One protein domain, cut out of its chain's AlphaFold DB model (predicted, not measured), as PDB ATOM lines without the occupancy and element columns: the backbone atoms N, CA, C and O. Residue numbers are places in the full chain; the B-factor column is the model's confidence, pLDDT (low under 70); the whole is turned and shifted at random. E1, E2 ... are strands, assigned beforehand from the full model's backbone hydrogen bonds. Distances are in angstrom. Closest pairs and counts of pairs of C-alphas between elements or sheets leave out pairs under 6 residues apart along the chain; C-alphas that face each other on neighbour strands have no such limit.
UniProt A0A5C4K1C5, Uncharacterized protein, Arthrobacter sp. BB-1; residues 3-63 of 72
ATOM      1  N   VAL A   3      34.983  23.568   6.612       96.06
ATOM      2  CA  VAL A   3      35.357  24.917   6.163       96.06
ATOM      3  C   VAL A   3      36.826  25.155   6.498       96.06
ATOM      4  O   VAL A   3      37.277  24.823   7.592       96.06
ATOM      5  N   ARG A   4      37.581  25.696   5.543       96.44
ATOM      6  CA  ARG A   4      38.948  26.180   5.750       96.44
ATOM      7  C   ARG A   4      38.912  27.688   5.909       96.44
ATOM      8  O   ARG A   4      38.229  28.365   5.143       96.44
ATOM      9  N   PHE A   5      39.698  28.185   6.850       97.00
ATOM     10  CA  PHE A   5      39.815  29.603   7.151       97.00
ATOM     11  C   PHE A   5      41.229  30.101   6.851       97.00
ATOM     12  O   PHE A   5      42.182  29.319   6.800       97.00
ATOM     13  N   THR A   6      41.359  31.407   6.648       95.69
ATOM     14  CA  THR A   6      42.645  32.103   6.698       95.69
ATOM     15  C   THR A   6      43.167  32.144   8.138       95.69
ATOM     16  O   THR A   6      42.438  31.850   9.086       95.69
ATOM     17  N   ALA A   7      44.418  32.570   8.326       96.12
ATOM     18  CA  ALA A   7      44.974  32.798   9.664       96.12
ATOM     19  C   ALA A   7      44.190  33.855  10.471       96.12
ATOM     20  O   ALA A   7      44.185  33.809  11.696       96.12
ATOM     21  N   ALA A   8      43.501  34.774   9.788       94.38
ATOM     22  CA  ALA A   8      42.648  35.789  10.404       94.38
ATOM     23  C   ALA A   8      41.235  35.275  10.753       94.38
ATOM     24  O   ALA A   8      40.429  36.031  11.287       94.38
ATOM     25  N   GLY A   9      40.912  34.014  10.444       95.06
ATOM     26  CA  GLY A   9      39.594  33.436  10.713       95.06
ATOM     27  C   GLY A   9      38.530  33.739   9.653       95.06
ATOM     28  O   GLY A   9      37.354  33.506   9.904       95.06
ATOM     29  N   THR A  10      38.911  34.222   8.464       96.69
ATOM     30  CA  THR A  10      37.971  34.453   7.349       96.69
ATOM     31  C   THR A  10      37.794  33.175   6.522       96.69
ATOM     32  O   THR A  10      38.798  32.528   6.209       96.69
ATOM     33  N   PRO A  11      36.568  32.778   6.135       97.44
ATOM     34  CA  PRO A  11      36.350  31.616   5.277       97.44
ATOM     35  C   PRO A  11      37.105  31.721   3.944       97.44
ATOM     36  O   PRO A  11      37.058  32.748   3.275       97.44
ATOM     37  N   LEU A  12      37.765  30.635   3.539       97.06
ATOM     38  CA  LEU A  12      38.558  30.555   2.304       97.06
ATOM     39  C   LEU A  12      38.016  29.501   1.331       97.06
ATOM     40  O   LEU A  12      37.973  29.714   0.120       97.06
ATOM     41  N   ALA A  13      37.619  28.338   1.850       96.44
ATOM     42  CA  ALA A  13      37.099  27.244   1.039       96.44
ATOM     43  C   ALA A  13      36.159  26.343   1.844       96.44
ATOM     44  O   ALA A  13      36.347  26.141   3.044       96.44
ATOM     45  N   VAL A  14      35.190  25.746   1.158       95.88
ATOM     46  CA  VAL A  14      34.223  24.806   1.725       95.88
ATOM     47  C   VAL A  14      34.379  23.453   1.041       95.88
ATOM     48  O   VAL A  14      34.405  23.363  -0.187       95.88
ATOM     49  N   ARG A  15      34.463  22.382   1.837       95.31
ATOM     50  CA  ARG A  15      34.309  21.006   1.357       95.31
ATOM     51  C   ARG A  15      32.874  20.556   1.595       95.31
ATOM     52  O   ARG A  15      32.454  20.354   2.742       95.31
ATOM     53  N   TYR A  16      32.146  20.393   0.498       93.38
ATOM     54  CA  TYR A  16      30.743  20.006   0.481       93.38
ATOM     55  C   TYR A  16      30.502  19.026  -0.663       93.38
ATOM     56  O   TYR A  16      30.994  19.242  -1.770       93.38
ATOM     57  N   ASP A  17      29.782  17.945  -0.363       93.00
ATOM     58  CA  ASP A  17      29.463  16.875  -1.316       93.00
ATOM     59  C   ASP A  17      30.699  16.298  -2.039       93.00
ATOM     60  O   ASP A  17      30.784  16.238  -3.260       93.00
ATOM     61  N   GLY A  18      31.757  15.998  -1.273       91.50
ATOM     62  CA  GLY A  18      33.029  15.487  -1.810       91.50
ATOM     63  C   GLY A  18      33.838  16.484  -2.655       91.50
ATOM     64  O   GLY A  18      34.996  16.214  -2.968       91.50
ATOM     65  N   ARG A  19      33.282  17.656  -2.974       93.12
ATOM     66  CA  ARG A  19      33.892  18.688  -3.819       93.12
ATOM     67  C   ARG A  19      34.439  19.844  -2.989       93.12
ATOM     68  O   ARG A  19      33.991  20.107  -1.870       93.12
ATOM     69  N   ILE A  20      35.420  20.547  -3.554       94.81
ATOM     70  CA  ILE A  20      36.009  21.746  -2.953       94.81
ATOM     71  C   ILE A  20      35.502  22.974  -3.702       94.81
ATOM     72  O   ILE A  20      35.618  23.068  -4.925       94.81
ATOM     73  N   TRP A  21      34.975  23.923  -2.938       96.06
ATOM     74  CA  TRP A  21      34.446  25.191  -3.411       96.06
ATOM     75  C   TRP A  21      35.271  26.329  -2.805       96.06
ATOM     76  O   TRP A  21      35.429  26.387  -1.587       96.06
ATOM     77  N   ALA A  22      35.826  27.213  -3.632       96.88
ATOM     78  CA  ALA A  22      36.557  28.392  -3.170       96.88
ATOM     79  C   ALA A  22      35.575  29.522  -2.890       96.88
ATOM     80  O   ALA A  22      34.634  29.714  -3.660       96.88
ATOM     81  N   VAL A  23      35.823  30.300  -1.838       97.00
ATOM     82  CA  VAL A  23      35.130  31.573  -1.628       97.00
ATOM     83  C   VAL A  23      35.441  32.501  -2.807       97.00
ATOM     84  O   VAL A  23      36.592  32.633  -3.218       97.00
ATOM     85  N   ALA A  24      34.394  33.069  -3.401       96.69
ATOM     86  CA  ALA A  24      34.450  33.796  -4.670       96.69
ATOM     87  C   ALA A  24      34.121  35.292  -4.540       96.69
ATOM     88  O   ALA A  24      34.325  36.037  -5.494       96.69
ATOM     89  N   ALA A  25      33.626  35.718  -3.379       97.00
ATOM     90  CA  ALA A  25      33.347  37.107  -3.039       97.00
ATOM     91  C   ALA A  25      33.657  37.341  -1.555       97.00
ATOM     92  O   ALA A  25      33.789  36.374  -0.801       97.00
ATOM     93  N   GLU A  26      33.750  38.607  -1.144       96.56
ATOM     94  CA  GLU A  26      33.989  38.963   0.257       96.56
ATOM     95  C   GLU A  26      32.883  38.376   1.156       96.56
ATOM     96  O   GLU A  26      31.698  38.639   0.917       96.56
ATOM     97  N   PRO A  27      33.226  37.553   2.162       97.19
ATOM     98  CA  PRO A  27      32.227  36.971   3.046       97.19
ATOM     99  C   PRO A  27      31.546  38.018   3.928       97.19
ATOM    100  O   PRO A  27      32.182  38.930   4.452       97.19
ATOM    101  N   VAL A  28      30.253  37.831   4.179       97.81
ATOM    102  CA  VAL A  28      29.507  38.670   5.123       97.81
ATOM    103  C   VAL A  28      29.518  38.000   6.489       97.81
ATOM    104  O   VAL A  28      29.175  36.822   6.607       97.81
ATOM    105  N   ARG A  29      29.893  38.762   7.519       96.25
ATOM    106  CA  ARG A  29      29.979  38.319   8.913       96.25
ATOM    107  C   ARG A  29      29.020  39.121   9.780       96.25
ATOM    108  O   ARG A  29      29.033  40.349   9.732       96.25
ATOM    109  N   TRP A  30      28.229  38.445  10.604       96.25
ATOM    110  CA  TRP A  30      27.386  39.104  11.601       96.25
ATOM    111  C   TRP A  30      27.179  38.224  12.829       96.25
ATOM    112  O   TRP A  30      27.506  37.039  12.834       96.25
ATOM    113  N   PHE A  31      26.621  38.823  13.877       95.06
ATOM    114  CA  PHE A  31      26.267  38.128  15.104       95.06
ATOM    115  C   PHE A  31      24.766  38.233  15.347       95.06
ATOM    116  O   PHE A  31      24.153  39.273  15.115       95.06
ATOM    117  N   THR A  32      24.184  37.148  15.841       94.75
ATOM    118  CA  THR A  32      22.816  37.122  16.376       94.75
ATOM    119  C   THR A  32      22.855  36.725  17.844       94.75
ATOM    120  O   THR A  32      23.900  36.291  18.338       94.75
ATOM    121  N   ARG A  33      21.734  36.892  18.549       91.31
ATOM    122  CA  ARG A  33      21.616  36.506  19.955       91.31
ATOM    123  C   ARG A  33      20.853  35.197  20.110       91.31
ATOM    124  O   ARG A  33      19.786  35.037  19.527       91.31
ATOM    125  N   ALA A  34      21.416  34.280  20.890       86.50
ATOM    126  CA  ALA A  34      20.741  33.073  21.336       86.50
ATOM    127  C   ALA A  34      20.097  33.315  22.699       86.50
ATOM    128  O   ALA A  34      20.793  33.598  23.677       86.50
ATOM    129  N   ASP A  35      18.791  33.095  22.781       88.12
ATOM    130  CA  ASP A  35      18.076  33.041  24.053       88.12
ATOM    131  C   ASP A  35      18.230  31.642  24.660       88.12
ATOM    132  O   ASP A  35      17.275  30.870  24.755       88.12
ATOM    133  N   TRP A  36      19.459  31.263  25.020       85.12
ATOM    134  CA  TRP A  36      19.766  29.903  25.488       85.12
ATOM    135  C   TRP A  36      18.925  29.492  26.710       85.12
ATOM    136  O   TRP A  36      18.668  28.308  26.916       85.12
ATOM    137  N   TRP A  37      18.440  30.453  27.503       86.50
ATOM    138  CA  TRP A  37      17.546  30.208  28.642       86.50
ATOM    139  C   TRP A  37      16.176  29.646  28.237       86.50
ATOM    140  O   TRP A  37      15.504  29.031  29.061       86.50
ATOM    141  N   ASN A  38      15.765  29.800  26.975       88.56
ATOM    142  CA  ASN A  38      14.556  29.161  26.457       88.56
ATOM    143  C   ASN A  38      14.764  27.661  26.199       88.56
ATOM    144  O   ASN A  38      13.800  26.897  26.212       88.56
ATOM    145  N   THR A  39      16.004  27.225  25.960       82.88
ATOM    146  CA  THR A  39      16.331  25.838  25.593       82.88
ATOM    147  C   THR A  39      17.044  25.066  26.704       82.88
ATOM    148  O   THR A  39      17.014  23.835  26.698       82.88
ATOM    149  N   ALA A  40      17.640  25.746  27.688       81.94
ATOM    150  CA  ALA A  40      18.347  25.123  28.802       81.94
ATOM    151  C   ALA A  40      18.027  25.780  30.156       81.94
ATOM    152  O   ALA A  40      17.926  26.994  30.282       81.94
ATOM    153  N   LYS A  41      17.940  24.958  31.215       83.94
ATOM    154  CA  LYS A  41      17.618  25.417  32.583       83.94
ATOM    155  C   LYS A  41      18.737  26.214  33.266       83.94
ATOM    156  O   LYS A  41      18.468  26.903  34.244       83.94
ATOM    157  N   ARG A  42      19.994  26.051  32.838       85.06
ATOM    158  CA  ARG A  42      21.175  26.693  33.438       85.06
ATOM    159  C   ARG A  42      22.243  26.951  32.385       85.06
ATOM    160  O   ARG A  42      22.358  26.183  31.432       85.06
ATOM    161  N   ALA A  43      23.025  28.004  32.609       83.75
ATOM    162  CA  ALA A  43      24.159  28.354  31.770       83.75
ATOM    163  C   ALA A  43      25.197  27.214  31.788       83.75
ATOM    164  O   ALA A  43      25.528  26.721  32.872       83.75
ATOM    165  N   PRO A  44      25.727  26.800  30.626       80.69
ATOM    166  CA  PRO A  44      26.874  25.903  30.557       80.69
ATOM    167  C   PRO A  44      28.082  26.494  31.295       80.69
ATOM    168  O   PRO A  44      28.515  27.611  31.011       80.69
ATOM    169  N   VAL A  45      28.641  25.742  32.243       84.56
ATOM    170  CA  VAL A  45      29.838  26.157  32.991       84.56
ATOM    171  C   VAL A  45      31.064  26.099  32.076       84.56
ATOM    172  O   VAL A  45      31.223  25.151  31.312       84.56
ATOM    173  N   GLY A  46      31.940  27.102  32.167       84.19
ATOM    174  CA  GLY A  46      33.186  27.162  31.393       84.19
ATOM    175  C   GLY A  46      33.015  27.606  29.937       84.19
ATOM    176  O   GLY A  46      33.987  27.620  29.188       84.19
ATOM    177  N   CYS A  47      31.804  27.990  29.534       74.50
ATOM    178  CA  CYS A  47      31.537  28.578  28.229       74.50
ATOM    179  C   CYS A  47      31.426  30.103  28.395       74.50
ATOM    180  O   CYS A  47      30.702  30.568  29.273       74.50
ATOM    181  N   GLY A  48      32.202  30.861  27.617       81.50
ATOM    182  CA  GLY A  48      32.291  32.320  27.718       81.50
ATOM    183  C   GLY A  48      31.044  33.021  27.179       81.50
ATOM    184  O   GLY A  48      30.004  33.055  27.828       81.50
ATOM    185  N   ASP A  49      31.147  33.619  25.994       84.25
ATOM    186  CA  ASP A  49      30.002  34.256  25.346       84.25
ATOM    187  C   ASP A  49      28.940  33.212  24.960       84.25
ATOM    188  O   ASP A  49      29.087  32.475  23.988       84.25
ATOM    189  N   LEU A  50      27.879  33.137  25.766       84.31
ATOM    190  CA  LEU A  50      26.767  32.194  25.609       84.31
ATOM    191  C   LEU A  50      25.674  32.694  24.666       84.31
ATOM    192  O   LEU A  50      24.765  31.942  24.316       84.31
ATOM    193  N   VAL A  51      25.709  33.981  24.328       89.38
ATOM    194  CA  VAL A  51      24.605  34.653  23.652       89.38
ATOM    195  C   VAL A  51      24.967  35.029  22.229       89.38
ATOM    196  O   VAL A  51      24.066  35.087  21.407       89.38
ATOM    197  N   SER A  52      26.230  35.277  21.884       91.88
ATOM    198  CA  SER A  52      26.607  35.540  20.493       91.88
ATOM    199  C   SER A  52      26.653  34.254  19.671       91.88
ATOM    200  O   SER A  52      27.477  33.379  19.911       91.88
ATOM    201  N   ILE A  53      25.828  34.186  18.629       91.00
ATOM    202  CA  ILE A  53      26.012  33.232  17.535       91.00
ATOM    203  C   ILE A  53      26.616  33.993  16.367       91.00
ATOM    204  O   ILE A  53      25.985  34.901  15.821       91.00
ATOM    205  N   GLU A  54      27.829  33.611  15.995       93.44
ATOM    206  CA  GLU A  54      28.496  34.101  14.798       93.44
ATOM    207  C   GLU A  54      27.931  33.423  13.548       93.44
ATOM    208  O   GLU A  54      27.813  32.198  13.485       93.44
ATOM    209  N   HIS A  55      27.632  34.227  12.532       95.19
ATOM    210  CA  HIS A  55      27.172  33.770  11.231       95.19
ATOM    211  C   HIS A  55      28.102  34.258  10.128       95.19
ATOM    212  O   HIS A  55      28.590  35.391  10.151       95.19
ATOM    213  N   TRP A  56      28.280  33.396   9.130       97.12
ATOM    214  CA  TRP A  56      28.983  33.702   7.893       97.12
ATOM    215  C   TRP A  56      28.091  33.377   6.702       97.12
ATOM    216  O   TRP A  56      27.605  32.254   6.567       97.12
ATOM    217  N   GLN A  57      27.949  34.335   5.793       97.56
ATOM    218  CA  GLN A  57      27.427  34.099   4.454       97.56
ATOM    219  C   GLN A  57      28.597  34.124   3.478       97.56
ATOM    220  O   GLN A  57      29.324  35.112   3.373       97.56
ATOM    221  N   VAL A  58      28.770  33.019   2.756       97.19
ATOM    222  CA  VAL A  58      29.844  32.842   1.779       97.19
ATOM    223  C   VAL A  58      29.255  32.584   0.401       97.19
ATOM    224  O   VAL A  58      28.378  31.737   0.236       97.19
ATOM    225  N   GLN A  59      29.761  33.294  -0.600       97.69
ATOM    226  CA  GLN A  59      29.540  32.943  -1.999       97.69
ATOM    227  C   GLN A  59      30.714  32.093  -2.462       97.69
ATOM    228  O   GLN A  59      31.870  32.471  -2.260       97.69
ATOM    229  N   VAL A  60      30.433  30.935  -3.055       96.75
ATOM    230  CA  VAL A  60      31.467  29.964  -3.420       96.75
ATOM    231  C   VAL A  60      31.379  29.556  -4.886       96.75
ATOM    232  O   VAL A  60      30.298  29.510  -5.467       96.75
ATOM    233  N   ARG A  61      32.529  29.222  -5.475       96.56
ATOM    234  CA  ARG A  61      32.662  28.683  -6.833       96.56
ATOM    235  C   ARG A  61      33.401  27.351  -6.810       96.56
ATOM    236  O   ARG A  61      34.351  27.174  -6.045       96.56
ATOM    237  N   LEU A  62      32.982  26.412  -7.649       95.50
ATOM    238  CA  LEU A  62      33.611  25.097  -7.742       95.50
ATOM    239  C   LEU A  62      35.031  25.236  -8.313       95.50
ATOM    240  O   LEU A  62      35.216  25.861  -9.352       95.50
ATOM    241  N   ILE A  63      36.031  24.668  -7.633       86.56
ATOM    242  CA  ILE A  63      37.446  24.797  -8.042       86.56
ATOM    243  C   ILE A  63      37.834  23.711  -9.060       86.56
ATOM    244  O   ILE A  63      38.786  23.874  -9.813       86.56
TER     245      ILE A  63
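AT A GLANCE: This is residues 3 to 63 of the 72 residues of an uncharacterized protein of Arthrobacter sp. BB-1 (UniProt A0A5C4K1C5). A small four-stranded sheet, E1 E2 E3 E6, forms one end of the model, and the two-stranded hairpin E4 and E5 reaches away from it as a long arm. A wide loop, residues 34 to 51, ends the arm, and residues 38 to 43 stick out free. The 61 printed residues have no named helix and six named strands, E1 to E6 in chain order; both sheets are antiparallel, and the class is all strand, with 29 residues in named elements, under half. The whole is only just loose, close to extended, with a radius of gyration of the C-alphas of 15.5 A and spans of 45 by 23 by 20 A.

HOW THE PARTS SIT: Look first at E1, residues 3 to 5, E2, residues 11 to 16, and E3, residues 19 to 23: a meander, each strand the antiparallel neighbour of the one before. N 4 and O 13 are 2.8 A apart, and N 14 and O 21 are 2.8 A apart, both within hydrogen-bond range. E6, residues 60 to 62, is E3's other neighbour, with N 22 and O 61 at 2.8 A. E4, residues 28 to 33, and E5, residues 52 to 57, form a hairpin at 152 degrees, with N 55 and O 30 at 2.8 A. E5 runs on into E6 at 46 degrees; E4 and E6 are apart.

IN THESE COORDINATES: Find C-alpha 3 at (35.357, 24.917, 6.163), where E1 begins. E2 spans 13.8 A, E3 13.1 A, E4 16.9 A and E5 16.1 A; E1 and E6 are shorter. E6 ends at C-alpha 62, (33.611, 25.097, -7.742).

THE WHOLE: The two farthest C-alphas, of Lys 41 and Ile 63, are 45.2 A apart. The link from E4 to E5 is long; the printed part has no cut, and no printed residue is under 70 in pLDDT.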